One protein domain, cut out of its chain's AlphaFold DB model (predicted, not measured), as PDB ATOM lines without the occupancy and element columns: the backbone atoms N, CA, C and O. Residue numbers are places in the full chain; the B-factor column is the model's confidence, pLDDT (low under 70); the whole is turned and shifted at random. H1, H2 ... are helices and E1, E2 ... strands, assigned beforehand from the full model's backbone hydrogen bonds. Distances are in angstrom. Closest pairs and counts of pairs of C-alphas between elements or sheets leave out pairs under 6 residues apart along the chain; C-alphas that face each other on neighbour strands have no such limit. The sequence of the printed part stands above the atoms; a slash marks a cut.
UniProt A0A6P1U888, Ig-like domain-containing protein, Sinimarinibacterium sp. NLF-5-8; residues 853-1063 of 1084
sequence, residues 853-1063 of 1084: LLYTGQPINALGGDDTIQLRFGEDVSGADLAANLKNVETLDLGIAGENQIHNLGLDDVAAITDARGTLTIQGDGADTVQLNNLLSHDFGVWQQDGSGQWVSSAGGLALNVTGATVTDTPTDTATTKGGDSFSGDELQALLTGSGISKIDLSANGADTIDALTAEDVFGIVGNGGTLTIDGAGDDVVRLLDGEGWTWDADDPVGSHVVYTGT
ATOM      1  N   LEU A 853      -4.419 -23.907 -49.613       81.38
ATOM      2  CA  LEU A 853      -3.539 -24.544 -48.638       81.38
ATOM      3  C   LEU A 853      -4.165 -25.857 -48.153       81.38
ATOM      4  O   LEU A 853      -5.379 -26.015 -48.127       81.38
ATOM      5  N   LEU A 854      -3.333 -26.797 -47.721       78.31
ATOM      6  CA  LEU A 854      -3.783 -28.089 -47.207       78.31
ATOM      7  C   LEU A 854      -4.018 -28.047 -45.690       78.31
ATOM      8  O   LEU A 854      -3.123 -27.633 -44.945       78.31
ATOM      9  N   TYR A 855      -5.135 -28.598 -45.208       82.50
ATOM     10  CA  TYR A 855      -5.309 -28.887 -43.789       82.50
ATOM     11  C   TYR A 855      -4.292 -29.937 -43.330       82.50
ATOM     12  O   TYR A 855      -4.180 -31.044 -43.858       82.50
ATOM     13  N   THR A 856      -3.483 -29.584 -42.329       71.62
ATOM     14  CA  THR A 856      -2.428 -30.478 -41.831       71.62
ATOM     15  C   THR A 856      -2.572 -30.879 -40.371       71.62
ATOM     16  O   THR A 856      -1.684 -31.583 -39.874       71.62
ATOM     17  N   GLY A 857      -3.658 -30.467 -39.707       77.19
ATOM     18  CA  GLY A 857      -3.802 -30.541 -38.251       77.19
ATOM     19  C   GLY A 857      -2.727 -29.726 -37.521       77.19
ATOM     20  O   GLY A 857      -2.240 -30.143 -36.474       77.19
ATOM     21  N   GLN A 858      -2.254 -28.637 -38.134       81.69
ATOM     22  CA  GLN A 858      -1.283 -27.691 -37.579       81.69
ATOM     23  C   GLN A 858      -1.812 -26.264 -37.778       81.69
ATOM     24  O   GLN A 858      -2.534 -26.048 -38.752       81.69
ATOM     25  N   PRO A 859      -1.409 -25.290 -36.941       88.56
ATOM     26  CA  PRO A 859      -1.852 -23.909 -37.082       88.56
ATOM     27  C   PRO A 859      -1.466 -23.277 -38.428       88.56
ATOM     28  O   PRO A 859      -0.284 -23.106 -38.736       88.56
ATOM     29  N   ILE A 860      -2.481 -22.877 -39.187       89.31
ATOM     30  CA  ILE A 860      -2.441 -22.099 -40.421       89.31
ATOM     31  C   ILE A 860      -3.101 -20.749 -40.135       89.31
ATOM     32  O   ILE A 860      -4.175 -20.654 -39.546       89.31
ATOM     33  N   ASN A 861      -2.448 -19.685 -40.579       91.50
ATOM     34  CA  ASN A 861      -3.043 -18.364 -40.697       91.50
ATOM     35  C   ASN A 861      -2.863 -17.976 -42.161       91.50
ATOM     36  O   ASN A 861      -1.718 -17.760 -42.564       91.50
ATOM     37  N   ALA A 862      -3.947 -17.946 -42.939       87.62
ATOM     38  CA  ALA A 862      -3.875 -17.681 -44.380       87.62
ATOM     39  C   ALA A 862      -3.619 -16.191 -44.710       87.62
ATOM     40  O   ALA A 862      -3.329 -15.835 -45.842       87.62
ATOM     41  N   LEU A 863      -3.555 -15.348 -43.671       90.69
ATOM     42  CA  LEU A 863      -3.242 -13.917 -43.672       90.69
ATOM     43  C   LEU A 863      -4.298 -13.033 -44.333       90.69
ATOM     44  O   LEU A 863      -4.846 -12.178 -43.636       90.69
ATOM     45  N   GLY A 864      -4.530 -13.154 -45.637       85.44
ATOM     46  CA  GLY A 864      -5.503 -12.304 -46.303       85.44
ATOM     47  C   GLY A 864      -5.541 -12.453 -47.815       85.44
ATOM     48  O   GLY A 864      -4.627 -12.030 -48.524       85.44
ATOM     49  N   GLY A 865      -6.687 -12.920 -48.278       88.88
ATOM     50  CA  GLY A 865      -7.084 -13.056 -49.662       88.88
ATOM     51  C   GLY A 865      -8.577 -13.356 -49.692       88.88
ATOM     52  O   GLY A 865      -9.347 -12.742 -48.952       88.88
ATOM     53  N   ASP A 866      -8.947 -14.295 -50.553       90.12
ATOM     54  CA  ASP A 866     -10.082 -15.188 -50.333       90.12
ATOM     55  C   ASP A 866      -9.456 -16.594 -50.344       90.12
ATOM     56  O   ASP A 866      -9.053 -17.072 -51.410       90.12
ATOM     57  N   ASP A 867      -9.251 -17.183 -49.168       91.69
ATOM     58  CA  ASP A 867      -8.327 -18.295 -48.939       91.69
ATOM     59  C   ASP A 867      -9.061 -19.631 -48.738       91.69
ATOM     60  O   ASP A 867     -10.095 -19.712 -48.069       91.69
ATOM     61  N   THR A 868      -8.527 -20.699 -49.339       91.69
ATOM     62  CA  THR A 868      -9.140 -22.039 -49.359       91.69
ATOM     63  C   THR A 868      -8.283 -23.056 -48.614       91.69
ATOM     64  O   THR A 868      -7.120 -23.265 -48.959       91.69
ATOM     65  N   ILE A 869      -8.868 -23.739 -47.629       90.38
ATOM     66  CA  ILE A 869      -8.269 -24.882 -46.939       90.38
ATOM     67  C   ILE A 869      -8.872 -26.177 -47.480       90.38
ATOM     68  O   ILE A 869     -10.037 -26.473 -47.240       90.38
ATOM     69  N   GLN A 870      -8.058 -26.962 -48.176       85.00
ATOM     70  CA  GLN A 870      -8.415 -28.294 -48.658       85.00
ATOM     71  C   GLN A 870      -8.212 -29.344 -47.565       85.00
ATOM     72  O   GLN A 870      -7.127 -29.416 -46.980       85.00
ATOM     73  N   LEU A 871      -9.228 -30.164 -47.297       82.25
ATOM     74  CA  LEU A 871      -9.089 -31.363 -46.466       82.25
ATOM     75  C   LEU A 871      -8.475 -32.514 -47.283       82.25
ATOM     76  O   LEU A 871      -8.333 -32.444 -48.504       82.25
ATOM     77  N   ARG A 872      -8.021 -33.570 -46.611       74.38
ATOM     78  CA  ARG A 872      -7.525 -34.789 -47.272       74.38
ATOM     79  C   ARG A 872      -8.659 -35.771 -47.530       74.38
ATOM     80  O   ARG A 872      -9.604 -35.789 -46.765       74.38
ATOM     81  N   PHE A 873      -8.462 -36.678 -48.495       72.06
ATOM     82  CA  PHE A 873      -9.309 -37.861 -48.719       72.06
ATOM     83  C   PHE A 873      -9.733 -38.520 -47.394       72.06
ATOM     84  O   PHE A 873      -8.878 -39.060 -46.678       72.06
ATOM     85  N   GLY A 874     -11.040 -38.546 -47.126       74.12
ATOM     86  CA  GLY A 874     -11.647 -39.240 -45.991       74.12
ATOM     87  C   GLY A 874     -11.244 -38.673 -44.629       74.12
ATOM     88  O   GLY A 874     -10.979 -39.448 -43.706       74.12
ATOM     89  N   GLU A 875     -11.087 -37.352 -44.517       81.81
ATOM     90  CA  GLU A 875     -10.681 -36.689 -43.275       81.81
ATOM     91  C   GLU A 875     -11.908 -36.310 -42.422       81.81
ATOM     92  O   GLU A 875     -12.861 -35.701 -42.904       81.81
ATOM     93  N   ASP A 876     -11.874 -36.692 -41.141       89.88
ATOM     94  CA  ASP A 876     -12.908 -36.432 -40.130       89.88
ATOM     95  C   ASP A 876     -12.339 -35.476 -39.068       89.88
ATOM     96  O   ASP A 876     -11.315 -35.774 -38.440       89.88
ATOM     97  N   VAL A 877     -12.940 -34.290 -38.920       92.25
ATOM     98  CA  VAL A 877     -12.389 -33.169 -38.136       92.25
ATOM     99  C   VAL A 877     -13.479 -32.471 -37.324       92.25
ATOM    100  O   VAL A 877     -14.562 -32.185 -37.831       92.25
ATOM    101  N   SER A 878     -13.182 -32.113 -36.072       94.56
ATOM    102  CA  SER A 878     -14.108 -31.322 -35.258       94.56
ATOM    103  C   SER A 878     -14.062 -29.824 -35.597       94.56
ATOM    104  O   SER A 878     -13.003 -29.284 -35.935       94.56
ATOM    105  N   GLY A 879     -15.184 -29.117 -35.424       93.25
ATOM    106  CA  GLY A 879     -15.240 -27.649 -35.504       93.25
ATOM    107  C   GLY A 879     -14.202 -26.971 -34.602       93.25
ATOM    108  O   GLY A 879     -13.484 -26.074 -35.047       93.25
ATOM    109  N   ALA A 880     -14.023 -27.489 -33.384       92.75
ATOM    110  CA  ALA A 880     -13.035 -27.001 -32.425       92.75
ATOM    111  C   ALA A 880     -11.576 -27.213 -32.884       92.75
ATOM    112  O   ALA A 880     -10.724 -26.355 -32.642       92.75
ATOM    113  N   ASP A 881     -11.264 -28.323 -33.563       94.69
ATOM    114  CA  ASP A 881      -9.932 -28.564 -34.133       94.69
ATOM    115  C   ASP A 881      -9.648 -27.636 -35.319       94.69
ATOM    116  O   ASP A 881      -8.521 -27.154 -35.458       94.69
ATOM    117  N   LEU A 882     -10.661 -27.331 -36.137       95.00
ATOM    118  CA  LEU A 882     -10.559 -26.317 -37.189       95.00
ATOM    119  C   LEU A 882     -10.331 -24.927 -36.570       95.00
ATOM    120  O   LEU A 882      -9.357 -24.265 -36.918       95.00
ATOM    121  N   ALA A 883     -11.135 -24.521 -35.585       94.44
ATOM    122  CA  ALA A 883     -11.021 -23.242 -34.876       94.44
ATOM    123  C   ALA A 883      -9.682 -23.044 -34.142       94.44
ATOM    124  O   ALA A 883      -9.132 -21.940 -34.092       94.44
ATOM    125  N   ALA A 884      -9.118 -24.117 -33.581       94.94
ATOM    126  CA  ALA A 884      -7.809 -24.084 -32.937       94.94
ATOM    127  C   ALA A 884      -6.648 -23.929 -33.939       94.94
ATOM    128  O   ALA A 884      -5.586 -23.411 -33.571       94.94
ATOM    129  N   ASN A 885      -6.831 -24.380 -35.186       93.25
ATOM    130  CA  ASN A 885      -5.767 -24.481 -36.185       93.25
ATOM    131  C   ASN A 885      -5.917 -23.554 -37.401       93.25
ATOM    132  O   ASN A 885      -4.938 -23.411 -38.121       93.25
ATOM    133  N   LEU A 886      -7.057 -22.918 -37.662       95.56
ATOM    134  CA  LEU A 886      -7.281 -22.079 -38.848       95.56
ATOM    135  C   LEU A 886      -7.602 -20.636 -38.458       95.56
ATOM    136  O   LEU A 886      -8.272 -20.411 -37.455       95.56
ATOM    137  N   LYS A 887      -7.110 -19.666 -39.245       95.06
ATOM    138  CA  LYS A 887      -7.395 -18.226 -39.107       95.06
ATOM    139  C   LYS A 887      -7.340 -17.507 -40.451       95.06
ATOM    140  O   LYS A 887      -6.402 -17.752 -41.216       95.06
ATOM    141  N   ASN A 888      -8.246 -16.546 -40.643       94.75
ATOM    142  CA  ASN A 888      -8.433 -15.779 -41.880       94.75
ATOM    143  C   ASN A 888      -8.691 -16.694 -43.090       94.75
ATOM    144  O   ASN A 888      -7.958 -16.632 -44.065       94.75
ATOM    145  N   VAL A 889      -9.657 -17.608 -42.976       96.31
ATOM    146  CA  VAL A 889     -10.014 -18.582 -44.020       96.31
ATOM    147  C   VAL A 889     -11.460 -18.372 -44.454       96.31
ATOM    148  O   VAL A 889     -12.367 -18.426 -43.625       96.31
ATOM    149  N   GLU A 890     -11.684 -18.187 -45.754       95.75
ATOM    150  CA  GLU A 890     -13.017 -17.988 -46.335       95.75
ATOM    151  C   GLU A 890     -13.642 -19.277 -46.893       95.75
ATOM    152  O   GLU A 890     -14.866 -19.351 -47.004       95.75
ATOM    153  N   THR A 891     -12.851 -20.294 -47.260       95.62
ATOM    154  CA  THR A 891     -13.366 -21.564 -47.813       95.62
ATOM    155  C   THR A 891     -12.713 -22.800 -47.186       95.62
ATOM    156  O   THR A 891     -11.490 -22.881 -47.099       95.62
ATOM    157  N   LEU A 892     -13.521 -23.797 -46.818       94.75
ATOM    158  CA  LEU A 892     -13.103 -25.186 -46.613       94.75
ATOM    159  C   LEU A 892     -13.545 -26.012 -47.826       94.75
ATOM    160  O   LEU A 892     -14.711 -25.967 -48.219       94.75
ATOM    161  N   ASP A 893     -12.617 -26.750 -48.421       91.38
ATOM    162  CA  ASP A 893     -12.850 -27.586 -49.596       91.38
ATOM    163  C   ASP A 893     -12.700 -29.066 -49.209       91.38
ATOM    164  O   ASP A 893     -11.600 -29.567 -48.959       91.38
ATOM    165  N   LEU A 894     -13.857 -29.718 -49.100       89.12
ATOM    166  CA  LEU A 894     -14.084 -31.149 -48.917       89.12
ATOM    167  C   LEU A 894     -14.194 -31.879 -50.266       89.12
ATOM    168  O   LEU A 894     -14.119 -33.095 -50.280       89.12
ATOM    169  N   GLY A 895     -14.304 -31.179 -51.407       74.75
ATOM    170  CA  GLY A 895     -14.558 -31.762 -52.739       74.75
ATOM    171  C   GLY A 895     -13.411 -32.603 -53.325       74.75
ATOM    172  O   GLY A 895     -13.369 -32.880 -54.527       74.75
ATOM    173  N   ILE A 896     -12.453 -32.993 -52.487       70.81
ATOM    174  CA  ILE A 896     -11.462 -34.028 -52.751       70.81
ATOM    175  C   ILE A 896     -12.103 -35.365 -52.377       70.81
ATOM    176  O   ILE A 896     -12.467 -35.570 -51.224       70.81
ATOM    177  N   ALA A 897     -12.186 -36.270 -53.357       64.19
ATOM    178  CA  ALA A 897     -12.849 -37.569 -53.241       64.19
ATOM    179  C   ALA A 897     -12.586 -38.299 -51.906       64.19
ATOM    180  O   ALA A 897     -11.476 -38.267 -51.373       64.19
ATOM    181  N   GLY A 898     -13.608 -39.007 -51.421       69.00
ATOM    182  CA  GLY A 898     -13.655 -39.643 -50.102       69.00
ATOM    183  C   GLY A 898     -14.835 -39.108 -49.285       69.00
ATOM    184  O   GLY A 898     -15.379 -38.066 -49.612       69.00
ATOM    185  N   GLU A 899     -15.251 -39.820 -48.237       85.31
ATOM    186  CA  GLU A 899     -16.275 -39.327 -47.300       85.31
ATOM    187  C   GLU A 899     -15.609 -38.407 -46.266       85.31
ATOM    188  O   GLU A 899     -15.027 -38.897 -45.294       85.31
ATOM    189  N   ASN A 900     -15.647 -37.088 -46.467       87.31
ATOM    190  CA  ASN A 900     -15.063 -36.130 -45.526       87.31
ATOM    191  C   ASN A 900     -16.127 -35.605 -44.556       87.31
ATOM    192  O   ASN A 900     -17.290 -35.399 -44.916       87.31
ATOM    193  N   GLN A 901     -15.742 -35.398 -43.297       93.44
ATOM    194  CA  GLN A 901     -16.684 -35.069 -42.226       93.44
ATOM    195  C   GLN A 901     -16.176 -33.891 -41.394       93.44
ATOM    196  O   GLN A 901     -15.050 -33.895 -40.896       93.44
ATOM    197  N   ILE A 902     -17.024 -32.877 -41.224       95.06
ATOM    198  CA  ILE A 902     -16.824 -31.816 -40.233       95.06
ATOM    199  C   ILE A 902     -17.895 -31.984 -39.163       95.06
ATOM    200  O   ILE A 902     -19.073 -31.763 -39.441       95.06
ATOM    201  N   HIS A 903     -17.503 -32.357 -37.945       93.94
ATOM    202  CA  HIS A 903     -18.446 -32.613 -36.858       93.94
ATOM    203  C   HIS A 903     -18.442 -31.518 -35.780       93.94
ATOM    204  O   HIS A 903     -17.407 -30.933 -35.457       93.94
ATOM    205  N   ASN A 904     -19.607 -31.262 -35.177       90.56
ATOM    206  CA  ASN A 904     -19.820 -30.247 -34.137       90.56
ATOM    207  C   ASN A 904     -19.326 -28.828 -34.506       90.56
ATOM    208  O   ASN A 904     -18.648 -28.202 -33.693       90.56
ATOM    209  N   LEU A 905     -19.658 -28.295 -35.686       93.12
ATOM    210  CA  LEU A 905     -19.277 -26.931 -36.088       93.12
ATOM    211  C   LEU A 905     -20.196 -25.860 -35.464       93.12
ATOM    212  O   LEU A 905     -21.386 -25.782 -35.784       93.12
ATOM    213  N   GLY A 906     -19.647 -25.023 -34.580       91.19
ATOM    214  CA  GLY A 906     -20.366 -23.939 -33.902       91.19
ATOM    215  C   GLY A 906     -20.112 -22.549 -34.492       91.19
ATOM    216  O   GLY A 906     -19.220 -22.345 -35.315       91.19
ATOM    217  N   LEU A 907     -20.877 -21.558 -34.024       92.75
ATOM    218  CA  LEU A 907     -20.690 -20.151 -34.406       92.75
ATOM    219  C   LEU A 907     -19.326 -19.599 -33.969       92.75
ATOM    220  O   LEU A 907     -18.634 -18.972 -34.770       92.75
ATOM    221  N   ASP A 908     -18.905 -19.887 -32.734       92.44
ATOM    222  CA  ASP A 908     -17.593 -19.475 -32.214       92.44
ATOM    223  C   ASP A 908     -16.433 -20.092 -33.016       92.44
ATOM    224  O   ASP A 908     -15.385 -19.462 -33.180       92.44
ATOM    225  N   ASP A 909     -16.621 -21.303 -33.554       95.69
ATOM    226  CA  ASP A 909     -15.627 -21.955 -34.407       95.69
ATOM    227  C   ASP A 909     -15.495 -21.207 -35.739       95.69
ATOM    228  O   ASP A 909     -14.391 -20.849 -36.151       95.69
ATOM    229  N   VAL A 910     -16.623 -20.887 -36.384       95.50
ATOM    230  CA  VAL A 910     -16.649 -20.096 -37.626       95.50
ATOM    231  C   VAL A 910     -16.049 -18.700 -37.411       95.50
ATOM    232  O   VAL A 910     -15.274 -18.236 -38.252       95.50
ATOM    233  N   ALA A 911     -16.308 -18.059 -36.267       95.06
ATOM    234  CA  ALA A 911     -15.695 -16.782 -35.891       95.06
ATOM    235  C   ALA A 911     -14.169 -16.859 -35.712       95.06
ATOM    236  O   ALA A 911     -13.462 -15.886 -35.973       95.06
ATOM    237  N   ALA A 912     -13.645 -17.998 -35.251       95.62
ATOM    238  CA  ALA A 912     -12.211 -18.209 -35.068       95.62
ATOM    239  C   ALA A 912     -11.481 -18.527 -36.387       95.62
ATOM    240  O   ALA A 912     -10.331 -18.110 -36.557       95.62
ATOM    241  N   ILE A 913     -12.155 -19.242 -37.297       96.81
ATOM    242  CA  ILE A 913     -11.655 -19.638 -38.622       96.81
ATOM    243  C   ILE A 913     -11.617 -18.442 -39.588       96.81
ATOM    244  O   ILE A 913     -10.615 -18.246 -40.282       96.81
ATOM    245  N   THR A 914     -12.694 -17.653 -39.645       95.81
ATOM    246  CA  THR A 914     -12.887 -16.601 -40.662       95.81
ATOM    247  C   THR A 914     -12.105 -15.314 -40.377       95.81
ATOM    248  O   THR A 914     -11.465 -15.154 -39.336       95.81
ATOM    249  N   ASP A 915     -12.091 -14.402 -41.351       91.25
ATOM    250  CA  ASP A 915     -11.554 -13.051 -41.194       91.25
ATOM    251  C   ASP A 915     -12.644 -12.055 -40.721       91.25
ATOM    252  O   ASP A 915     -13.750 -12.425 -40.325       91.25
ATOM    253  N   ALA A 916     -12.365 -10.750 -40.794       89.25
ATOM    254  CA  ALA A 916     -13.318  -9.702 -40.422       89.25
ATOM    255  C   ALA A 916     -14.588  -9.613 -41.309       89.25
ATOM    256  O   ALA A 916     -15.459  -8.790 -41.016       89.25
ATOM    257  N   ARG A 917     -14.707 -10.406 -42.385       91.25
ATOM    258  CA  ARG A 917     -15.935 -10.566 -43.184       91.25
ATOM    259  C   ARG A 917     -16.901 -11.594 -42.574       91.25
ATOM    260  O   ARG A 917     -18.048 -11.646 -43.017       91.25
ATOM    261  N   GLY A 918     -16.452 -12.427 -41.628       93.25
ATOM    262  CA  GLY A 918     -17.287 -13.392 -40.896       93.25
ATOM    263  C   GLY A 918     -17.979 -14.455 -41.759       93.25
ATOM    264  O   GLY A 918     -18.994 -15.011 -41.349       93.25
ATOM    265  N   THR A 919     -17.499 -14.701 -42.982       94.19
ATOM    266  CA  THR A 919     -18.161 -15.595 -43.945       94.19
ATOM    267  C   THR A 919     -17.301 -16.819 -44.228       94.19
ATOM    268  O   THR A 919     -16.195 -16.677 -44.742       94.19
ATOM    269  N   LEU A 920     -17.833 -18.010 -43.947       96.81
ATOM    270  CA  LEU A 920     -17.220 -19.288 -44.305       96.81
ATOM    271  C   LEU A 920     -18.028 -19.971 -45.411       96.81
ATOM    272  O   LEU A 920     -19.257 -20.017 -45.371       96.81
ATOM    273  N   THR A 921     -17.338 -20.535 -46.393       96.38
ATOM    274  CA  THR A 921     -17.928 -21.419 -47.400       96.38
ATOM    275  C   THR A 921     -17.372 -22.821 -47.212       96.38
ATOM    276  O   THR A 921     -16.173 -22.987 -47.044       96.38
ATOM    277  N   ILE A 922     -18.225 -23.835 -47.256       95.94
ATOM    278  CA  ILE A 922     -17.842 -25.240 -47.287       95.94
ATOM    279  C   ILE A 922     -18.307 -25.807 -48.630       95.94
ATOM    280  O   ILE A 922     -19.483 -25.697 -48.991       95.94
ATOM    281  N   GLN A 923     -17.370 -26.359 -49.390       94.12
ATOM    282  CA  GLN A 923     -17.604 -26.977 -50.695       94.12
ATOM    283  C   GLN A 923     -17.293 -28.465 -50.570       94.12
ATOM    284  O   GLN A 923     -16.259 -28.799 -50.014       94.12
ATOM    285  N   GLY A 924     -18.167 -29.339 -51.055       90.56
ATOM    286  CA  GLY A 924     -17.986 -30.792 -51.013       90.56
ATOM    287  C   GLY A 924     -18.795 -31.498 -52.097       90.56
ATOM    288  O   GLY A 924     -19.302 -30.850 -53.017       90.56
ATOM    289  N   ASP A 925     -18.955 -32.808 -51.969       84.81
ATOM    290  CA  ASP A 925     -19.874 -33.617 -52.769       84.81
ATOM    291  C   ASP A 925     -20.900 -34.379 -51.903       84.81
ATOM    292  O   ASP A 925     -20.963 -34.217 -50.686       84.81
ATOM    293  N   GLY A 926     -21.772 -35.166 -52.543       84.50
ATOM    294  CA  GLY A 926     -22.879 -35.850 -51.866       84.50
ATOM    295  C   GLY A 926     -22.474 -36.929 -50.849       84.50
ATOM    296  O   GLY A 926     -23.354 -37.418 -50.141       84.50
ATOM    297  N   ALA A 927     -21.195 -37.305 -50.782       85.56
ATOM    298  CA  ALA A 927     -20.627 -38.197 -49.773       85.56
ATOM    299  C   ALA A 927     -20.123 -37.450 -48.519       85.56
ATOM    300  O   ALA A 927     -19.957 -38.065 -47.464       85.56
ATOM    301  N   ASP A 928     -19.908 -36.134 -48.606       92.75
ATOM    302  CA  ASP A 928     -19.407 -35.319 -47.498       92.75
ATOM    303  C   ASP A 928     -20.507 -34.934 -46.501       92.75
ATOM    304  O   ASP A 928     -21.677 -34.745 -46.861       92.75
ATOM    305  N   THR A 929     -20.123 -34.730 -45.236       93.81
ATOM    306  CA  THR A 929     -21.050 -34.307 -44.175       93.81
ATOM    307  C   THR A 929     -20.533 -33.138 -43.336       93.81
ATOM    308  O   THR A 929     -19.345 -33.029 -43.030       93.81
ATOM    309  N   VAL A 930     -21.452 -32.256 -42.934       94.62
ATOM    310  CA  VAL A 930     -21.199 -31.130 -42.026       94.62
ATOM    311  C   VAL A 930     -22.249 -31.142 -40.918       94.62
ATOM    312  O   VAL A 930     -23.399 -30.774 -41.150       94.62
ATOM    313  N   GLN A 931     -21.865 -31.547 -39.712       93.75
ATOM    314  CA  GLN A 931     -22.728 -31.505 -38.532       93.75
ATOM    315  C   GLN A 931     -22.555 -30.163 -37.818       93.75
ATOM    316  O   GLN A 931     -21.467 -29.847 -37.325       93.75
ATOM    317  N   LEU A 932     -23.627 -29.377 -37.735       90.94
ATOM    318  CA  LEU A 932     -23.638 -28.147 -36.942       90.94
ATOM    319  C   LEU A 932     -23.875 -28.481 -35.463       90.94
ATOM    320  O   LEU A 932     -24.518 -29.476 -35.139       90.94
ATOM    321  N   ASN A 933     -23.372 -27.648 -34.548       84.25
ATOM    322  CA  ASN A 933     -23.793 -27.682 -33.144       84.25
ATOM    323  C   ASN A 933     -24.704 -26.481 -32.835       84.25
ATOM    324  O   ASN A 933     -24.513 -25.405 -33.396       84.25
ATOM    325  N   ASN A 934     -25.699 -26.656 -31.956       77.25
ATOM    326  CA  ASN A 934     -26.653 -25.596 -31.587       77.25
ATOM    327  C   ASN A 934     -26.291 -24.918 -30.249       77.25
ATOM    328  O   ASN A 934     -27.169 -24.627 -29.430       77.25
ATOM    329  N   LEU A 935     -24.989 -24.727 -30.001       87.12
ATOM    330  CA  LEU A 935     -24.512 -24.040 -28.804       87.12
ATOM    331  C   LEU A 935     -24.753 -22.527 -28.912       87.12
ATOM    332  O   LEU A 935     -24.472 -21.915 -29.944       87.12
ATOM    333  N   LEU A 936     -25.249 -21.933 -27.830       88.50
ATOM    334  CA  LEU A 936     -25.496 -20.502 -27.702       88.50
ATOM    335  C   LEU A 936     -24.169 -19.746 -27.549       88.50
ATOM    336  O   LEU A 936     -23.533 -19.780 -26.500       88.50
ATOM    337  N   SER A 937     -23.771 -19.033 -28.598       89.44
ATOM    338  CA  SER A 937     -22.647 -18.100 -28.578       89.44
ATOM    339  C   SER A 937     -23.021 -16.798 -27.869       89.44
ATOM    340  O   SER A 937     -24.064 -16.200 -28.144       89.44
ATOM    341  N   HIS A 938     -22.116 -16.322 -27.017       87.12
ATOM    342  CA  HIS A 938     -22.248 -15.067 -26.273       87.12
ATOM    343  C   HIS A 938     -22.218 -13.807 -27.156       87.12
ATOM    344  O   HIS A 938     -22.799 -12.791 -26.786       87.12
ATOM    345  N   ASP A 939     -21.547 -13.877 -28.312       88.44
ATOM    346  CA  ASP A 939     -21.396 -12.755 -29.250       88.44
ATOM    347  C   ASP A 939     -22.298 -12.905 -30.494       88.44
ATOM    348  O   ASP A 939     -22.665 -11.906 -31.115       88.44
ATOM    349  N   PHE A 940     -22.660 -14.142 -30.870       90.31
ATOM    350  CA  PHE A 940     -23.303 -14.449 -32.158       90.31
ATOM    351  C   PHE A 940     -24.674 -15.146 -32.048       90.31
ATOM    352  O   PHE A 940     -25.426 -15.184 -33.027       90.31
ATOM    353  N   GLY A 941     -25.038 -15.661 -30.873       90.75
ATOM    354  CA  GLY A 941     -26.319 -16.321 -30.627       90.75
ATOM    355  C   GLY A 941     -26.356 -17.773 -31.121       90.75
ATOM    356  O   GLY A 941     -25.517 -18.572 -30.723       90.75
ATOM    357  N   VAL A 942     -27.330 -18.136 -31.957       89.50
ATOM    358  CA  VAL A 942     -27.542 -19.495 -32.500       89.50
ATOM    359  C   VAL A 942     -27.606 -19.497 -34.026       89.50
ATOM    360  O   VAL A 942     -27.837 -18.460 -34.655       89.50
ATOM    361  N   TRP A 943     -27.415 -20.669 -34.636       90.06
ATOM    362  CA  TRP A 943     -27.599 -20.849 -36.074       90.06
ATOM    363  C   TRP A 943     -29.071 -20.679 -36.479       90.06
ATOM    364  O   TRP A 943     -29.974 -21.255 -35.877       90.06
ATOM    365  N   GLN A 944     -29.305 -19.938 -37.558       86.31
ATOM    366  CA  GLN A 944     -30.581 -19.857 -38.270       86.31
ATOM    367  C   GLN A 944     -30.345 -20.128 -39.756       86.31
ATOM    368  O   GLN A 944     -29.299 -19.749 -40.280       86.31
ATOM    369  N   GLN A 945     -31.313 -20.721 -40.457       87.38
ATOM    370  CA  GLN A 945     -31.274 -20.776 -41.921       87.38
ATOM    371  C   GLN A 945     -32.088 -19.623 -42.510       87.38
ATOM    372  O   GLN A 945     -33.249 -19.419 -42.149       87.38
ATOM    373  N   ASP A 946     -31.486 -18.870 -43.425       82.19
ATOM    374  CA  ASP A 946     -32.160 -17.792 -44.132       82.19
ATOM    375  C   ASP A 946     -33.058 -18.321 -45.273       82.19
ATOM    376  O   ASP A 946     -33.029 -19.494 -45.653       82.19
ATOM    377  N   GLY A 947     -33.863 -17.435 -45.867       76.69
ATOM    378  CA  GLY A 947     -34.773 -17.792 -46.964       76.69
ATOM    379  C   GLY A 947     -34.096 -18.191 -48.286       76.69
ATOM    380  O   GLY A 947     -34.807 -18.474 -49.251       76.69
ATOM    381  N   SER A 948     -32.760 -18.183 -48.359       80.81
ATOM    382  CA  SER A 948     -31.961 -18.648 -49.499       80.81
ATOM    383  C   SER A 948     -31.267 -19.996 -49.250       80.81
ATOM    384  O   SER A 948     -30.769 -20.597 -50.200       80.81
ATOM    385  N   GLY A 949     -31.290 -20.495 -48.008       80.88
ATOM    386  CA  GLY A 949     -30.627 -21.729 -47.585       80.88
ATOM    387  C   GLY A 949     -29.268 -21.514 -46.907       80.88
ATOM    388  O   GLY A 949     -28.649 -22.495 -46.495       80.88
ATOM    389  N   GLN A 950     -28.815 -20.264 -46.763       89.62
ATOM    390  CA  GLN A 950     -27.574 -19.907 -46.073       89.62
ATOM    391  C   GLN A 950     -27.767 -19.988 -44.552       89.62
ATOM    392  O   GLN A 950     -28.795 -19.559 -44.028       89.62
ATOM    393  N   TRP A 951     -26.772 -20.504 -43.829       91.25
ATOM    394  CA  TRP A 951     -26.762 -20.481 -42.366       91.25
ATOM    395  C   TRP A 951     -26.192 -19.150 -41.872       91.25
ATOM    396  O   TRP A 951     -25.158 -18.696 -42.356       91.25
ATOM    397  N   VAL A 952     -26.852 -18.509 -40.914       91.56
ATOM    398  CA  VAL A 952     -26.456 -17.208 -40.353       91.56
ATOM    399  C   VAL A 952     -26.562 -17.216 -38.831       91.56
ATOM    400  O   VAL A 952     -27.370 -17.943 -38.255       91.56
ATOM    401  N   SER A 953     -25.748 -16.395 -38.173       92.56
ATOM    402  CA  SER A 953     -25.852 -16.117 -36.735       92.56
ATOM    403  C   SER A 953     -27.101 -15.293 -36.413       92.56
ATOM    404  O   SER A 953     -27.338 -14.278 -37.075       92.56
ATOM    405  N   SER A 954     -27.838 -15.644 -35.362       88.38
ATOM    406  CA  SER A 954     -29.047 -14.927 -34.934       88.38
ATOM    407  C   SER A 954     -28.808 -13.475 -34.509       88.38
ATOM    408  O   SER A 954     -29.629 -12.614 -34.821       88.38
ATOM    409  N   ALA A 955     -27.668 -13.178 -33.877       87.62
ATOM    410  CA  ALA A 955     -27.259 -11.806 -33.550       87.62
ATOM    411  C   ALA A 955     -26.655 -11.044 -34.755       87.62
ATOM    412  O   ALA A 955     -26.372  -9.846 -34.676       87.62
ATOM    413  N   GLY A 956     -26.479 -11.727 -35.891       85.69
ATOM    414  CA  GLY A 956     -25.782 -11.228 -37.074       85.69
ATOM    415  C   GLY A 956     -24.252 -11.242 -36.946       85.69
ATOM    416  O   GLY A 956     -23.684 -11.475 -35.885       85.69
ATOM    417  N   GLY A 957     -23.573 -10.982 -38.065       87.00
ATOM    418  CA  GLY A 957     -22.110 -10.882 -38.127       87.00
ATOM    419  C   GLY A 957     -21.384 -12.123 -38.652       87.00
ATOM    420  O   GLY A 957     -20.281 -11.958 -39.167       87.00
ATOM    421  N   LEU A 958     -21.999 -13.311 -38.613       94.75
ATOM    422  CA  LEU A 958     -21.450 -14.535 -39.208       94.75
ATOM    423  C   LEU A 958     -22.396 -15.164 -40.234       94.75
ATOM    424  O   LEU A 958     -23.621 -15.121 -40.089       94.75
ATOM    425  N   ALA A 959     -21.808 -15.798 -41.248       93.94
ATOM    426  CA  ALA A 959     -22.531 -16.551 -42.260       93.94
ATOM    427  C   ALA A 959     -21.749 -17.788 -42.731       93.94
ATOM    428  O   ALA A 959     -20.535 -17.741 -42.924       93.94
ATOM    429  N   LEU A 960     -22.464 -18.888 -42.959       94.88
ATOM    430  CA  LEU A 960     -21.945 -20.174 -43.404       94.88
ATOM    431  C   LEU A 960     -22.729 -20.656 -44.634       94.88
ATOM    432  O   LEU A 960     -23.931 -20.916 -44.579       94.88
ATOM    433  N   ASN A 961     -22.025 -20.795 -45.754       94.44
ATOM    434  CA  ASN A 961     -22.540 -21.406 -46.976       94.44
ATOM    435  C   ASN A 961     -22.054 -22.851 -47.051       94.44
ATOM    436  O   ASN A 961     -20.848 -23.058 -47.096       94.44
ATOM    437  N   VAL A 962     -22.947 -23.838 -47.126       93.06
ATOM    438  CA  VAL A 962     -22.562 -25.230 -47.418       93.06
ATOM    439  C   VAL A 962     -23.086 -25.603 -48.799       93.06
ATOM    440  O   VAL A 962     -24.255 -25.379 -49.110       93.06
ATOM    441  N   THR A 963     -22.210 -26.136 -49.646       91.69
ATOM    442  CA  THR A 963     -22.512 -26.503 -51.032       91.69
ATOM    443  C   THR A 963     -21.984 -27.901 -51.332       91.69
ATOM    444  O   THR A 963     -20.850 -28.223 -50.993       91.69
ATOM    445  N   GLY A 964     -22.821 -28.738 -51.949       87.00
ATOM    446  CA  GLY A 964     -22.499 -30.125 -52.308       87.00
ATOM    447  C   GLY A 964     -22.574 -31.128 -51.150       87.00
ATOM    448  O   GLY A 964     -23.214 -32.160 -51.323       87.00
ATOM    449  N   ALA A 965     -22.025 -30.788 -49.978       90.56
ATOM    450  CA  ALA A 965     -22.053 -31.622 -48.771       90.56
ATOM    451  C   ALA A 965     -23.430 -31.679 -48.074       90.56
ATOM    452  O   ALA A 965     -24.226 -30.735 -48.133       90.56
ATOM    453  N   THR A 966     -23.685 -32.768 -47.342       91.81
ATOM    454  CA  THR A 966     -24.902 -32.972 -46.538       91.81
ATOM    455  C   THR A 966     -24.777 -32.312 -45.162       91.81
ATOM    456  O   THR A 966     -23.905 -32.672 -44.376       91.81
ATOM    457  N   VAL A 967     -25.679 -31.385 -44.822       90.38
ATOM    458  CA  VAL A 967     -25.721 -30.770 -43.481       90.38
ATOM    459  C   VAL A 967     -26.576 -31.611 -42.525       90.38
ATOM    460  O   VAL A 967     -27.718 -31.941 -42.847       90.38
ATOM    461  N   THR A 968     -26.039 -31.935 -41.348       84.12
ATOM    462  CA  THR A 968     -26.694 -32.722 -40.287       84.12
ATOM    463  C   THR A 968     -26.779 -31.932 -38.971       84.12
ATOM    464  O   THR A 968     -26.100 -30.920 -38.805       84.12
ATOM    465  N   ASP A 969     -27.672 -32.358 -38.065       69.06
ATOM    466  CA  ASP A 969     -28.118 -31.595 -36.880       69.06
ATOM    467  C   ASP A 969     -28.528 -30.146 -37.205       69.06
ATOM    468  O   ASP A 969     -27.908 -29.158 -36.814       69.06
ATOM    469  N   THR A 970     -29.640 -30.018 -37.935       62.00
ATOM    470  CA  THR A 970     -30.312 -28.726 -38.126       62.00
ATOM    471  C   THR A 970     -30.752 -28.142 -36.777       62.00
ATOM    472  O   THR A 970     -31.283 -28.908 -35.965       62.00
ATOM    473  N   PRO A 971     -30.650 -26.815 -36.558       62.69
ATOM    474  CA  PRO A 971     -31.095 -26.159 -35.336       62.69
ATOM    475  C   PRO A 971     -32.509 -26.574 -34.945       62.69
ATOM    476  O   PRO A 971     -33.471 -26.419 -35.702       62.69
ATOM    477  N   THR A 972     -32.615 -27.123 -33.742       67.38
ATOM    478  CA  THR A 972     -33.889 -27.333 -33.067       67.38
ATOM    479  C   THR A 972     -34.391 -25.996 -32.529       67.38
ATOM    480  O   THR A 972     -33.666 -25.002 -32.489       67.38
ATOM    481  N   ASP A 973     -35.615 -25.971 -32.014       80.12
ATOM    482  CA  ASP A 973     -36.125 -24.844 -31.232       80.12
ATOM    483  C   ASP A 973     -35.471 -24.731 -29.836       80.12
ATOM    484  O   ASP A 973     -35.994 -24.035 -28.970       80.12
ATOM    485  N   THR A 974     -34.337 -25.407 -29.606       84.69
ATOM    486  CA  THR A 974     -33.619 -25.490 -28.329       84.69
ATOM    487  C   THR A 974     -32.206 -24.921 -28.455       84.69
ATOM    488  O   THR A 974     -31.359 -25.530 -29.105       84.69
ATOM    489  N   ALA A 975     -31.935 -23.787 -27.806       85.31
ATOM    490  CA  ALA A 975     -30.587 -23.236 -27.664       85.31
ATOM    491  C   ALA A 975     -29.896 -23.861 -26.443       85.31
ATOM    492  O   ALA A 975     -30.446 -23.798 -25.343       85.31
ATOM    493  N   THR A 976     -28.711 -24.447 -26.610       87.81
ATOM    494  CA  THR A 976     -27.971 -25.096 -25.511       87.81
ATOM    495  C   THR A 976     -26.799 -24.224 -25.067       87.81
ATOM    496  O   THR A 976     -26.008 -23.801 -25.904       87.81
ATOM    497  N   THR A 977     -26.646 -23.945 -23.778       85.81
ATOM    498  CA  THR A 977     -25.505 -23.171 -23.247       85.81
ATOM    499  C   THR A 977     -24.244 -24.019 -23.082       85.81
ATOM    500  O   THR A 977     -24.249 -25.249 -23.207       85.81
ATOM    501  N   LYS A 978     -23.119 -23.358 -22.803       82.62
ATOM    502  CA  LYS A 978     -21.841 -23.992 -22.500       82.62
ATOM    503  C   LYS A 978     -21.548 -23.840 -21.008       82.62
ATOM    504  O   LYS A 978     -20.889 -22.891 -20.602       82.62
ATOM    505  N   GLY A 979     -21.989 -24.839 -20.241       79.31
ATOM    506  CA  GLY A 979     -21.952 -24.901 -18.772       79.31
ATOM    507  C   GLY A 979     -20.863 -24.059 -18.090       79.31
ATOM    508  O   GLY A 979     -19.663 -24.317 -18.245       79.31
ATOM    509  N   GLY A 980     -21.304 -23.070 -17.315       80.62
ATOM    510  CA  GLY A 980     -20.505 -21.995 -16.732       80.62
ATOM    511  C   GLY A 980     -20.709 -20.627 -17.399       80.62
ATOM    512  O   GLY A 980     -19.972 -19.690 -17.075       80.62
ATOM    513  N   ASP A 981     -21.666 -20.501 -18.320       84.69
ATOM    514  CA  ASP A 981     -22.046 -19.252 -18.975       84.69
ATOM    515  C   ASP A 981     -22.890 -18.355 -18.047       84.69
ATOM    516  O   ASP A 981     -23.487 -18.778 -17.054       84.69
ATOM    517  N   SER A 982     -22.952 -17.058 -18.348       88.12
ATOM    518  CA  SER A 982     -23.813 -16.122 -17.616       88.12
ATOM    519  C   SER A 982     -24.366 -15.037 -18.530       88.12
ATOM    520  O   SER A 982     -23.594 -14.218 -19.012       88.12
ATOM    521  N   PHE A 983     -25.684 -15.004 -18.719       87.75
ATOM    522  CA  PHE A 983     -26.389 -14.050 -19.578       87.75
ATOM    523  C   PHE A 983     -27.360 -13.191 -18.759       87.75
ATOM    524  O   PHE A 983     -27.944 -13.661 -17.783       87.75
ATOM    525  N   SER A 984     -27.605 -11.950 -19.174       89.12
ATOM    526  CA  SER A 984     -28.771 -11.176 -18.730       89.12
ATOM    527  C   SER A 984     -29.990 -11.375 -19.643       89.12
ATOM    528  O   SER A 984     -29.862 -11.828 -20.781       89.12
ATOM    529  N   GLY A 985     -31.181 -11.000 -19.164       82.00
ATOM    530  CA  GLY A 985     -32.413 -10.965 -19.963       82.00
ATOM    531  C   GLY A 985     -32.269 -10.168 -21.265       82.00
ATOM    532  O   GLY A 985     -32.560 -10.706 -22.334       82.00
ATOM    533  N   ASP A 986     -31.731  -8.946 -21.174       85.50
ATOM    534  CA  ASP A 986     -31.436  -8.076 -22.323       85.50
ATOM    535  C   ASP A 986     -30.485  -8.768 -23.331       85.50
ATOM    536  O   ASP A 986     -30.684  -8.686 -24.545       85.50
ATOM    537  N   GLU A 987     -29.450  -9.467 -22.845       90.94
ATOM    538  CA  GLU A 987     -28.481 -10.187 -23.686       90.94
ATOM    539  C   GLU A 987     -29.120 -11.402 -24.371       90.94
ATOM    540  O   GLU A 987     -28.980 -11.553 -25.583       90.94
ATOM    541  N   LEU A 988     -29.899 -12.224 -23.658       88.06
ATOM    542  CA  LEU A 988     -30.646 -13.329 -24.274       88.06
ATOM    543  C   LEU A 988     -31.663 -12.831 -25.305       88.06
ATOM    544  O   LEU A 988     -31.799 -13.440 -26.366       88.06
ATOM    545  N   GLN A 989     -32.354 -11.719 -25.032       87.81
ATOM    546  CA  GLN A 989     -33.253 -11.101 -26.002       87.81
ATOM    547  C   GLN A 989     -32.477 -10.682 -27.257       87.81
ATOM    548  O   GLN A 989     -32.886 -11.026 -28.368       87.81
ATOM    549  N   ALA A 990     -31.345  -9.992 -27.102       88.56
ATOM    550  CA  ALA A 990     -30.515  -9.552 -28.220       88.56
ATOM    551  C   ALA A 990     -29.957 -10.726 -29.047       88.56
ATOM    552  O   ALA A 990     -29.945 -10.649 -30.276       88.56
ATOM    553  N   LEU A 991     -29.546 -11.815 -28.390       90.25
ATOM    554  CA  LEU A 991     -28.994 -13.002 -29.042       90.25
ATOM    555  C   LEU A 991     -30.064 -13.863 -29.727       90.25
ATOM    556  O   LEU A 991     -29.773 -14.463 -30.759       90.25
ATOM    557  N   LEU A 992     -31.288 -13.948 -29.192       88.88
ATOM    558  CA  LEU A 992     -32.301 -14.917 -29.642       88.88
ATOM    559  C   LEU A 992     -33.535 -14.301 -30.332       88.88
ATOM    560  O   LEU A 992     -34.382 -15.054 -30.822       88.88
ATOM    561  N   THR A 993     -33.661 -12.974 -30.428       87.56
ATOM    562  CA  THR A 993     -34.794 -12.325 -31.122       87.56
ATOM    563  C   THR A 993     -34.944 -12.831 -32.560       87.56
ATOM    564  O   THR A 993     -34.017 -12.771 -33.363       87.56
ATOM    565  N   GLY A 994     -36.143 -13.310 -32.906       80.62
ATOM    566  CA  GLY A 994     -36.463 -13.784 -34.258       80.62
ATOM    567  C   GLY A 994     -35.884 -15.154 -34.632       80.62
ATOM    568  O   GLY A 994     -36.079 -15.585 -35.764       80.62
ATOM    569  N   SER A 995     -35.226 -15.854 -33.701       82.06
ATOM    570  CA  SER A 995     -34.594 -17.162 -33.950       82.06
ATOM    571  C   SER A 995     -35.543 -18.350 -34.052       82.06
ATOM    572  O   SER A 995     -35.158 -19.390 -34.575       82.06
ATOM    573  N   GLY A 996     -36.772 -18.222 -33.547       81.81
ATOM    574  CA  GLY A 996     -37.696 -19.352 -33.428       81.81
ATOM    575  C   GLY A 996     -37.353 -20.325 -32.292       81.81
ATOM    576  O   GLY A 996     -38.072 -21.307 -32.120       81.81
ATOM    577  N   ILE A 997     -36.313 -20.046 -31.496       85.44
ATOM    578  CA  ILE A 997     -35.998 -20.790 -30.275       85.44
ATOM    579  C   ILE A 997     -37.161 -20.669 -29.283       85.44
ATOM    580  O   ILE A 997     -37.547 -19.566 -28.901       85.44
ATOM    581  N   SER A 998     -37.704 -21.814 -28.864       81.31
ATOM    582  CA  SER A 998     -38.779 -21.958 -27.870       81.31
ATOM    583  C   SER A 998     -38.279 -22.539 -26.538       81.31
ATOM    584  O   SER A 998     -38.986 -22.494 -25.526       81.31
ATOM    585  N   LYS A 999     -37.044 -23.053 -26.512       85.31
ATOM    586  CA  LYS A 999     -36.404 -23.662 -25.349       85.31
ATOM    587  C   LYS A 999     -34.952 -23.190 -25.181       85.31
ATOM    588  O   LYS A 999     -34.205 -23.103 -26.147       85.31
ATOM    589  N   ILE A1000     -34.533 -22.956 -23.942       84.94
ATOM    590  CA  ILE A1000     -33.123 -22.850 -23.543       84.94
ATOM    591  C   ILE A1000     -32.792 -24.068 -22.670       84.94
ATOM    592  O   ILE A1000     -33.569 -24.424 -21.781       84.94
ATOM    593  N   ASP A1001     -31.674 -24.729 -22.955       84.94
ATOM    594  CA  ASP A1001     -31.194 -25.914 -22.244       84.94
ATOM    595  C   ASP A1001     -29.849 -25.615 -21.572       84.94
ATOM    596  O   ASP A1001     -28.846 -25.399 -22.253       84.94
ATOM    597  N   LEU A1002     -29.865 -25.594 -20.239       81.75
ATOM    598  CA  LEU A1002     -28.726 -25.329 -19.361       81.75
ATOM    599  C   LEU A1002     -28.055 -26.617 -18.854       81.75
ATOM    600  O   LEU A1002     -27.147 -26.571 -18.039       81.75
ATOM    601  N   SER A1003     -28.462 -27.803 -19.327       75.19
ATOM    602  CA  SER A1003     -27.979 -29.090 -18.786       75.19
ATOM    603  C   SER A1003     -26.512 -29.447 -19.104       75.19
ATOM    604  O   SER A1003     -26.074 -30.581 -18.869       75.19
ATOM    605  N   ALA A1004     -25.734 -28.502 -19.634       75.75
ATOM    606  CA  ALA A1004     -24.299 -28.642 -19.839       75.75
ATOM    607  C   ALA A1004     -23.535 -28.648 -18.494       75.75
ATOM    608  O   ALA A1004     -24.008 -28.172 -17.472       75.75
ATOM    609  N   ASN A1005     -22.328 -29.227 -18.459       71.00
ATOM    610  CA  ASN A1005     -21.599 -29.394 -17.192       71.00
ATOM    611  C   ASN A1005     -20.994 -28.076 -16.671       71.00
ATOM    612  O   ASN A1005     -19.844 -27.764 -16.991       71.00
ATOM    613  N   GLY A1006     -21.719 -27.393 -15.786       74.25
ATOM    614  CA  GLY A1006     -21.245 -26.292 -14.946       74.25
ATOM    615  C   GLY A1006     -22.330 -25.235 -14.758       74.25
ATOM    616  O   GLY A1006     -22.966 -24.886 -15.739       74.25
ATOM    617  N   ALA A1007     -22.498 -24.728 -13.531       76.88
ATOM    618  CA  ALA A1007     -23.514 -23.733 -13.175       76.88
ATOM    619  C   ALA A1007     -23.639 -22.567 -14.171       76.88
ATOM    620  O   ALA A1007     -22.810 -21.647 -14.166       76.88
ATOM    621  N   ASP A1008     -24.711 -22.573 -14.957       81.88
ATOM    622  CA  ASP A1008     -25.103 -21.453 -15.800       81.88
ATOM    623  C   ASP A1008     -25.908 -20.417 -15.001       81.88
ATOM    624  O   ASP A1008     -26.531 -20.705 -13.976       81.88
ATOM    625  N   THR A1009     -25.908 -19.159 -15.443       82.94
ATOM    626  CA  THR A1009     -26.744 -18.110 -14.837       82.94
ATOM    627  C   THR A1009     -27.474 -17.280 -15.884       82.94
ATOM    628  O   THR A1009     -26.860 -16.642 -16.728       82.94
ATOM    629  N   ILE A1010     -28.796 -17.200 -15.771       82.25
ATOM    630  CA  ILE A1010     -29.619 -16.200 -16.448       82.25
ATOM    631  C   ILE A1010     -30.044 -15.181 -15.392       82.25
ATOM    632  O   ILE A1010     -30.847 -15.500 -14.518       82.25
ATOM    633  N   ASP A1011     -29.507 -13.962 -15.428       82.62
ATOM    634  CA  ASP A1011     -29.923 -12.885 -14.523       82.62
ATOM    635  C   ASP A1011     -30.939 -11.947 -15.194       82.62
ATOM    636  O   ASP A1011     -30.992 -11.820 -16.415       82.62
ATOM    637  N   ALA A1012     -31.722 -11.234 -14.388       79.62
ATOM    638  CA  ALA A1012     -32.541 -10.111 -14.834       79.62
ATOM    639  C   ALA A1012     -33.579 -10.396 -15.950       79.62
ATOM    640  O   ALA A1012     -34.021  -9.451 -16.596       79.62
ATOM    641  N   LEU A1013     -34.017 -11.644 -16.164       78.56
ATOM    642  CA  LEU A1013     -34.952 -11.987 -17.248       78.56
ATOM    643  C   LEU A1013     -36.350 -11.391 -17.003       78.56
ATOM    644  O   LEU A1013     -37.022 -11.721 -16.020       78.56
ATOM    645  N   THR A1014     -36.801 -10.524 -17.906       77.06
ATOM    646  CA  THR A1014     -38.112  -9.865 -17.872       77.06
ATOM    647  C   THR A1014     -39.116 -10.526 -18.821       77.06
ATOM    648  O   THR A1014     -38.779 -11.322 -19.699       77.06
ATOM    649  N   ALA A1015     -40.392 -10.154 -18.694       70.12
ATOM    650  CA  ALA A1015     -41.405 -10.545 -19.674       70.12
ATOM    651  C   ALA A1015     -41.170  -9.914 -21.064       70.12
ATOM    652  O   ALA A1015     -41.551 -10.517 -22.064       70.12
ATOM    653  N   GLU A1016     -40.560  -8.724 -21.141       76.50
ATOM    654  CA  GLU A1016     -40.251  -8.049 -22.411       76.50
ATOM    655  C   GLU A1016     -39.176  -8.821 -23.191       76.50
ATOM    656  O   GLU A1016     -39.327  -9.040 -24.394       76.50
ATOM    657  N   ASP A1017     -38.176  -9.358 -22.489       79.81
ATOM    658  CA  ASP A1017     -37.137 -10.230 -23.050       79.81
ATOM    659  C   ASP A1017     -37.751 -11.481 -23.674       79.81
ATOM    660  O   ASP A1017     -37.582 -11.738 -24.865       79.81
ATOM    661  N   VAL A1018     -38.576 -12.197 -22.903       76.00
ATOM    662  CA  VAL A1018     -39.288 -13.389 -23.384       76.00
ATOM    663  C   VAL A1018     -40.156 -13.064 -24.607       76.00
ATOM    664  O   VAL A1018     -40.116 -13.803 -25.591       76.00
ATOM    665  N   PHE A1019     -40.899 -11.950 -24.605       76.50
ATOM    666  CA  PHE A1019     -41.693 -11.536 -25.771       76.50
ATOM    667  C   PHE A1019     -40.842 -11.203 -27.007       76.50
ATOM    668  O   PHE A1019     -41.317 -11.418 -28.124       76.50
ATOM    669  N   GLY A1020     -39.619 -10.694 -26.833       79.31
ATOM    670  CA  GLY A1020     -38.674 -10.461 -27.930       79.31
ATOM    671  C   GLY A1020     -38.147 -11.760 -28.547       79.31
ATOM    672  O   GLY A1020     -38.045 -11.860 -29.769       79.31
ATOM    673  N   ILE A1021     -37.903 -12.780 -27.716       83.12
ATOM    674  CA  ILE A1021     -37.404 -14.097 -28.141       83.12
ATOM    675  C   ILE A1021     -38.489 -14.892 -28.887       83.12
ATOM    676  O   ILE A1021     -38.329 -15.189 -30.071       83.12
ATOM    677  N   VAL A1022     -39.609 -15.215 -28.222       79.94
ATOM    678  CA  VAL A1022     -40.634 -16.147 -28.755       79.94
ATOM    679  C   VAL A1022     -41.813 -15.465 -29.458       79.94
ATOM    680  O   VAL A1022     -42.693 -16.136 -30.003       79.94
ATOM    681  N   GLY A1023     -41.863 -14.133 -29.454       75.12
ATOM    682  CA  GLY A1023     -42.963 -13.364 -30.027       75.12
ATOM    683  C   GLY A1023     -44.252 -13.377 -29.191       75.12
ATOM    684  O   GLY A1023     -44.394 -14.042 -28.163       75.12
ATOM    685  N   ASN A1024     -45.237 -12.596 -29.638       70.19
ATOM    686  CA  ASN A1024     -46.493 -12.401 -28.909       70.19
ATOM    687  C   ASN A1024     -47.358 -13.677 -28.913       70.19
ATOM    688  O   ASN A1024     -47.781 -14.140 -29.972       70.19
ATOM    689  N   GLY A1025     -47.648 -14.214 -27.724       60.75
ATOM    690  CA  GLY A1025     -48.354 -15.486 -27.542       60.75
ATOM    691  C   GLY A1025     -47.466 -16.733 -27.637       60.75
ATOM    692  O   GLY A1025     -47.996 -17.841 -27.547       60.75
ATOM    693  N   GLY A1026     -46.149 -16.572 -27.805       65.00
ATOM    694  CA  GLY A1026     -45.177 -17.661 -27.724       65.00
ATOM    695  C   GLY A1026     -44.996 -18.198 -26.298       65.00
ATOM    696  O   GLY A1026     -45.548 -17.674 -25.327       65.00
ATOM    697  N   THR A1027     -44.221 -19.274 -26.170       73.38
ATOM    698  CA  THR A1027     -43.834 -19.878 -24.887       73.38
ATOM    699  C   THR A1027     -42.337 -20.132 -24.905       73.38
ATOM    700  O   THR A1027     -41.860 -20.766 -25.843       73.38
ATOM    701  N   LEU A1028     -41.622 -19.645 -23.888       78.38
ATOM    702  CA  LEU A1028     -40.215 -19.976 -23.659       78.38
ATOM    703  C   LEU A1028     -40.126 -20.976 -22.504       78.38
ATOM    704  O   LEU A1028     -40.695 -20.744 -21.430       78.38
ATOM    705  N   THR A1029     -39.426 -22.078 -22.747       80.88
ATOM    706  CA  THR A1029     -39.087 -23.107 -21.758       80.88
ATOM    707  C   THR A1029     -37.624 -22.943 -21.372       80.88
ATOM    708  O   THR A1029     -36.784 -22.784 -22.253       80.88
ATOM    709  N   ILE A1030     -37.298 -22.988 -20.085       80.50
ATOM    710  CA  ILE A1030     -35.905 -23.047 -19.629       80.50
ATOM    711  C   ILE A1030     -35.751 -24.295 -18.763       80.50
ATOM    712  O   ILE A1030     -36.442 -24.433 -17.747       80.50
ATOM    713  N   ASP A1031     -34.869 -25.192 -19.200       77.75
ATOM    714  CA  ASP A1031     -34.506 -26.427 -18.504       77.75
ATOM    715  C   ASP A1031     -33.083 -26.289 -17.956       77.75
ATOM    716  O   ASP A1031     -32.180 -25.928 -18.703       77.75
ATOM    717  N   GLY A1032     -32.875 -26.613 -16.679       68.38
ATOM    718  CA  GLY A1032     -31.554 -26.640 -16.043       68.38
ATOM    719  C   GLY A1032     -31.398 -27.798 -15.058       68.38
ATOM    720  O   GLY A1032     -32.367 -28.493 -14.719       68.38
ATOM    721  N   ALA A1033     -30.167 -28.024 -14.609       64.88
ATOM    722  CA  ALA A1033     -29.759 -29.160 -13.801       64.88
ATOM    723  C   ALA A1033     -28.886 -28.746 -12.604       64.88
ATOM    724  O   ALA A1033     -27.695 -28.509 -12.733       64.88
ATOM    725  N   GLY A1034     -29.445 -28.818 -11.392       67.50
ATOM    726  CA  GLY A1034     -28.658 -28.767 -10.157       67.50
ATOM    727  C   GLY A1034     -28.208 -27.363  -9.761       67.50
ATOM    728  O   GLY A1034     -28.861 -26.754  -8.925       67.50
ATOM    729  N   ASP A1035     -27.079 -26.892 -10.290       69.69
ATOM    730  CA  ASP A1035     -26.402 -25.657  -9.867       69.69
ATOM    731  C   ASP A1035     -26.687 -24.414 -10.740       69.69
ATOM    732  O   ASP A1035     -26.149 -23.340 -10.464       69.69
ATOM    733  N   ASP A1036     -27.583 -24.521 -11.726       75.25
ATOM    734  CA  ASP A1036     -28.001 -23.407 -12.594       75.25
ATOM    735  C   ASP A1036     -28.941 -22.404 -11.906       75.25
ATOM    736  O   ASP A1036     -29.843 -22.766 -11.149       75.25
ATOM    737  N   VAL A1037     -28.800 -21.118 -12.238       74.12
ATOM    738  CA  VAL A1037     -29.563 -20.021 -11.620       74.12
ATOM    739  C   VAL A1037     -30.328 -19.217 -12.671       74.12
ATOM    740  O   VAL A1037     -29.731 -18.646 -13.575       74.12
ATOM    741  N   VAL A1038     -31.645 -19.068 -12.512       73.25
ATOM    742  CA  VAL A1038     -32.483 -18.199 -13.367       73.25
ATOM    743  C   VAL A1038     -33.199 -17.155 -12.505       73.25
ATOM    744  O   VAL A1038     -34.080 -17.490 -11.719       73.25
ATOM    745  N   ARG A1039     -32.839 -15.874 -12.631       72.88
ATOM    746  CA  ARG A1039     -33.432 -14.751 -11.882       72.88
ATOM    747  C   ARG A1039     -34.369 -13.943 -12.768       72.88
ATOM    748  O   ARG A1039     -34.077 -13.664 -13.927       72.88
ATOM    749  N   LEU A1040     -35.496 -13.555 -12.181       66.38
ATOM    750  CA  LEU A1040     -36.674 -13.101 -12.907       66.38
ATOM    751  C   LEU A1040     -37.049 -11.701 -12.413       66.38
ATOM    752  O   LEU A1040     -37.345 -11.505 -11.233       66.38
ATOM    753  N   LEU A1041     -37.040 -10.715 -13.308       64.38
ATOM    754  CA  LEU A1041     -37.432  -9.341 -12.991       64.38
ATOM    755  C   LEU A1041     -38.908  -9.114 -13.322       64.38
ATOM    756  O   LEU A1041     -39.269  -8.568 -14.365       64.38
ATOM    757  N   ASP A1042     -39.768  -9.485 -12.374       53.00
ATOM    758  CA  ASP A1042     -41.014  -8.748 -12.178       53.00
ATOM    759  C   ASP A1042     -40.766  -7.482 -11.332       53.00
ATOM    760  O   ASP A1042     -39.684  -7.262 -10.780       53.00
ATOM    761  N   GLY A1043     -41.780  -6.620 -11.228       48.12
ATOM    762  CA  GLY A1043     -41.688  -5.354 -10.496       48.12
ATOM    763  C   GLY A1043     -41.511  -5.463  -8.972       48.12
ATOM    764  O   GLY A1043     -41.493  -4.418  -8.320       48.12
ATOM    765  N   GLU A1044     -41.402  -6.669  -8.396       45.25
ATOM    766  CA  GLU A1044     -41.187  -6.893  -6.957       45.25
ATOM    767  C   GLU A1044     -39.868  -7.622  -6.615       45.25
ATOM    768  O   GLU A1044     -39.458  -7.588  -5.453       45.25
ATOM    769  N   GLY A1045     -39.141  -8.161  -7.603       43.91
ATOM    770  CA  GLY A1045     -37.736  -8.575  -7.455       43.91
ATOM    771  C   GLY A1045     -37.528  -9.937  -6.784       43.91
ATOM    772  O   GLY A1045     -36.851 -10.033  -5.757       43.91
ATOM    773  N   TRP A1046     -38.090 -10.993  -7.374       41.81
ATOM    774  CA  TRP A1046     -37.946 -12.371  -6.898       41.81
ATOM    775  C   TRP A1046     -36.690 -13.066  -7.454       41.81
ATOM    776  O   TRP A1046     -36.447 -13.102  -8.656       41.81
ATOM    777  N   THR A1047     -35.910 -13.690  -6.571       42.12
ATOM    778  CA  THR A1047     -34.794 -14.578  -6.938       42.12
ATOM    779  C   THR A1047     -35.228 -16.038  -6.854       42.12
ATOM    780  O   THR A1047     -35.705 -16.465  -5.800       42.12
ATOM    781  N   TRP A1048     -35.015 -16.809  -7.920       47.44
ATOM    782  CA  TRP A1048     -35.072 -18.271  -7.892       47.44
ATOM    783  C   TRP A1048     -33.640 -18.826  -7.827       47.44
ATOM    784  O   TRP A1048     -32.717 -18.238  -8.391       47.44
ATOM    785  N   ASP A1049     -33.464 -19.892  -7.052       44.16
ATOM    786  CA  ASP A1049     -32.181 -20.492  -6.674       44.16
ATOM    787  C   ASP A1049     -32.405 -22.012  -6.577       44.16
ATOM    788  O   ASP A1049     -33.379 -22.440  -5.947       44.16
ATOM    789  N   ALA A1050     -31.589 -22.814  -7.266       46.00
ATOM    790  CA  ALA A1050     -31.899 -24.210  -7.612       46.00
ATOM    791  C   ALA A1050     -31.343 -25.261  -6.626       46.00
ATOM    792  O   ALA A1050     -31.218 -26.434  -6.967       46.00
ATOM    793  N   ASP A1051     -31.057 -24.853  -5.390       44.75
ATOM    794  CA  ASP A1051     -30.343 -25.594  -4.334       44.75
ATOM    795  C   ASP A1051     -31.093 -26.852  -3.756       44.75
ATOM    796  O   ASP A1051     -31.174 -27.033  -2.538       44.75
ATOM    797  N   ASP A1052     -31.652 -27.748  -4.594       41.22
ATOM    798  CA  ASP A1052     -32.040 -29.147  -4.261       41.22
ATOM    799  C   ASP A1052     -32.136 -30.044  -5.541       41.22
ATOM    800  O   ASP A1052     -32.614 -29.594  -6.584       41.22
ATOM    801  N   PRO A1053     -31.715 -31.330  -5.534       44.06
ATOM    802  CA  PRO A1053     -31.290 -32.027  -6.754       44.06
ATOM    803  C   PRO A1053     -32.411 -32.794  -7.483       44.06
ATOM    804  O   PRO A1053     -32.373 -34.026  -7.573       44.06
ATOM    805  N   VAL A1054     -33.389 -32.087  -8.058       37.00
ATOM    806  CA  VAL A1054     -34.263 -32.625  -9.124       37.00
ATOM    807  C   VAL A1054     -34.576 -31.524 -10.144       37.00
ATOM    808  O   VAL A1054     -35.150 -30.499  -9.786       37.00
ATOM    809  N   GLY A1055     -34.226 -31.751 -11.417       46.69
ATOM    810  CA  GLY A1055     -34.397 -30.771 -12.498       46.69
ATOM    811  C   GLY A1055     -35.828 -30.238 -12.607       46.69
ATOM    812  O   GLY A1055     -36.797 -31.002 -12.558       46.69
ATOM    813  N   SER A1056     -35.956 -28.920 -12.742       42.34
ATOM    814  CA  SER A1056     -37.232 -28.202 -12.728       42.34
ATOM    815  C   SER A1056     -37.357 -27.303 -13.959       42.34
ATOM    816  O   SER A1056     -36.459 -26.535 -14.273       42.34
ATOM    817  N   HIS A1057     -38.475 -27.438 -14.680       44.28
ATOM    818  CA  HIS A1057     -38.763 -26.662 -15.890       44.28
ATOM    819  C   HIS A1057     -39.470 -25.352 -15.522       44.28
ATOM    820  O   HIS A1057     -40.465 -25.373 -14.784       44.28
ATOM    821  N   VAL A1058     -39.022 -24.233 -16.090       45.97
ATOM    822  CA  VAL A1058     -39.706 -22.935 -15.987       45.97
ATOM    823  C   VAL A1058     -40.407 -22.630 -17.313       45.97
ATOM    824  O   VAL A1058     -39.779 -22.640 -18.367       45.97
ATOM    825  N   VAL A1059     -41.719 -22.363 -17.261       42.59
ATOM    826  CA  VAL A1059     -42.562 -22.107 -18.444       42.59
ATOM    827  C   VAL A1059     -43.191 -20.720 -18.350       42.59
ATOM    828  O   VAL A1059     -43.977 -20.451 -17.437       42.59
ATOM    829  N   TYR A1060     -42.888 -19.860 -19.324       45.44
ATOM    830  CA  TYR A1060     -43.443 -18.509 -19.442       45.44
ATOM    831  C   TYR A1060     -44.484 -18.412 -20.562       45.44
ATOM    832  O   TYR A1060     -44.204 -18.762 -21.703       45.44
ATOM    833  N   THR A1061     -45.670 -17.870 -20.256       39.06
ATOM    834  CA  THR A1061     -46.713 -17.550 -21.252       39.06
ATOM    835  C   THR A1061     -47.261 -16.143 -21.024       39.06
ATOM    836  O   THR A1061     -47.479 -15.735 -19.881       39.06
ATOM    837  N   GLY A1062     -47.507 -15.389 -22.100       37.25
ATOM    838  CA  GLY A1062     -48.003 -14.016 -22.006       37.25
ATOM    839  C   GLY A1062     -48.980 -13.644 -23.121       37.25
ATOM    840  O   GLY A1062     -48.805 -14.024 -24.275       37.25
ATOM    841  N   THR A1063     -50.012 -12.873 -22.769       34.59
ATOM    842  CA  THR A1063     -50.967 -12.263 -23.712       34.59
ATOM    843  C   THR A1063     -51.222 -10.807 -23.317       34.59
ATOM    844  O   THR A1063     -51.356 -10.498 -22.134       34.59
TER     845      THR A1063
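This is residues 853 to 1063 of the 1084 residues of the protein "Ig-like domain-containing protein" of Sinimarinibacterium sp. NLF-5-8 (UniProt A0A6P1U888). Two lobes stand end to end, each a short coil of stacked turns whose strands build two sheets and whose two short helices, side by side, fill part of another side; the first holds E1 to E10 with H1 and H2, the second E11 to E17 with H3 and H4. The hairpin of E7 and E8 widens the first lobe's larger sheet. The 211 printed residues include, in order, E1 E2 H1 E3 E4 H2 E5 E6 E7 E8 E9 E10 E11 E12 H3 E13 E14 H4 E15 E16 E17; the class is mixed, helices and strands, with under half of the residues in named elements. The whole is compact, with a radius of gyration of the C-alphas of 19.0 A, yet elongated, spanning 60 by 35 by 30 A.

The largest sheet, mixed and strongly twisted, runs E1, residues 868 to 870, E3, 891 to 893, E5, 919 to 923, E9, 959 to 963, E8, 951 to 953, and E7, 943 to 945. E5 and E9 are parallel, with N 922 and O 961 2.7 A apart, within hydrogen-bond range. E7, E8 and E9 form a meander, each strand the antiparallel neighbour of the one before; N 952 and O 944 are 2.8 A apart, N 960 and O 951 2.8 A. H2, residues 907 to 913, is on this sheet at a height of 8.7 A, only just over E9, with 3 C-alphas falling on it. It touches H1, residues 879 to 885, the same way at a shallow tilt of 26 degrees; the C-alphas of Ala 883 and Asp 909 are closest, 4.8 A. H1 is on the parallel sheet E2, 876 to 878, E4, 901 to 905, E6, 929 to 932, E10, 966 to 968, where N 931 of E6 and O 902 of E4 are 2.8 A apart. In the second lobe, the mixed sheet runs E11, 974 to 976, E13, 999 to 1001, E15, 1027 to 1031, E17, 1057 to 1061; E15 and E17 are antiparallel, N 1030 and O 1058 3.0 A apart. H4, residues 1015 to 1022, is on it, over E15 and across the strands at 84 degrees on the local plane. H4 touches H3, residues 985 to 992, the same way at a shallow tilt of 10 degrees, closest at the C-alphas of Gln 989 and Asp 1017, 5.0 A. H3 stands up from the parallel sheet E12, 982 to 984, E14, 1009 to 1013, E16, 1037 to 1040; N 1010 and O 1037 are 2.8 A apart. In H1, H2, H3 and H4 every O i to N i+4 pair is within hydrogen-bond range.

E1 begins at C-alpha 868 (-9.140, -22.039, -49.359), E11 at C-alpha 974 (-33.619, -25.490, -28.329), and E17 ends at C-alpha 1061 (-46.713, -17.550, -21.252). E9 is 13.3 A long from first to last C-alpha, E5 and E17 13.2 A, E15 13.1 A, H4 10.7 A.

The C-alphas farthest apart, those of Ala 897 and Glu 1044, are 62.3 A apart. The printed part has no cut; the link from E16 to E17 is long, 16 residues. The mean pLDDT of the printed part is 80.6; residues under 70 include 1040 to 1063, and E17 has a mean of 43.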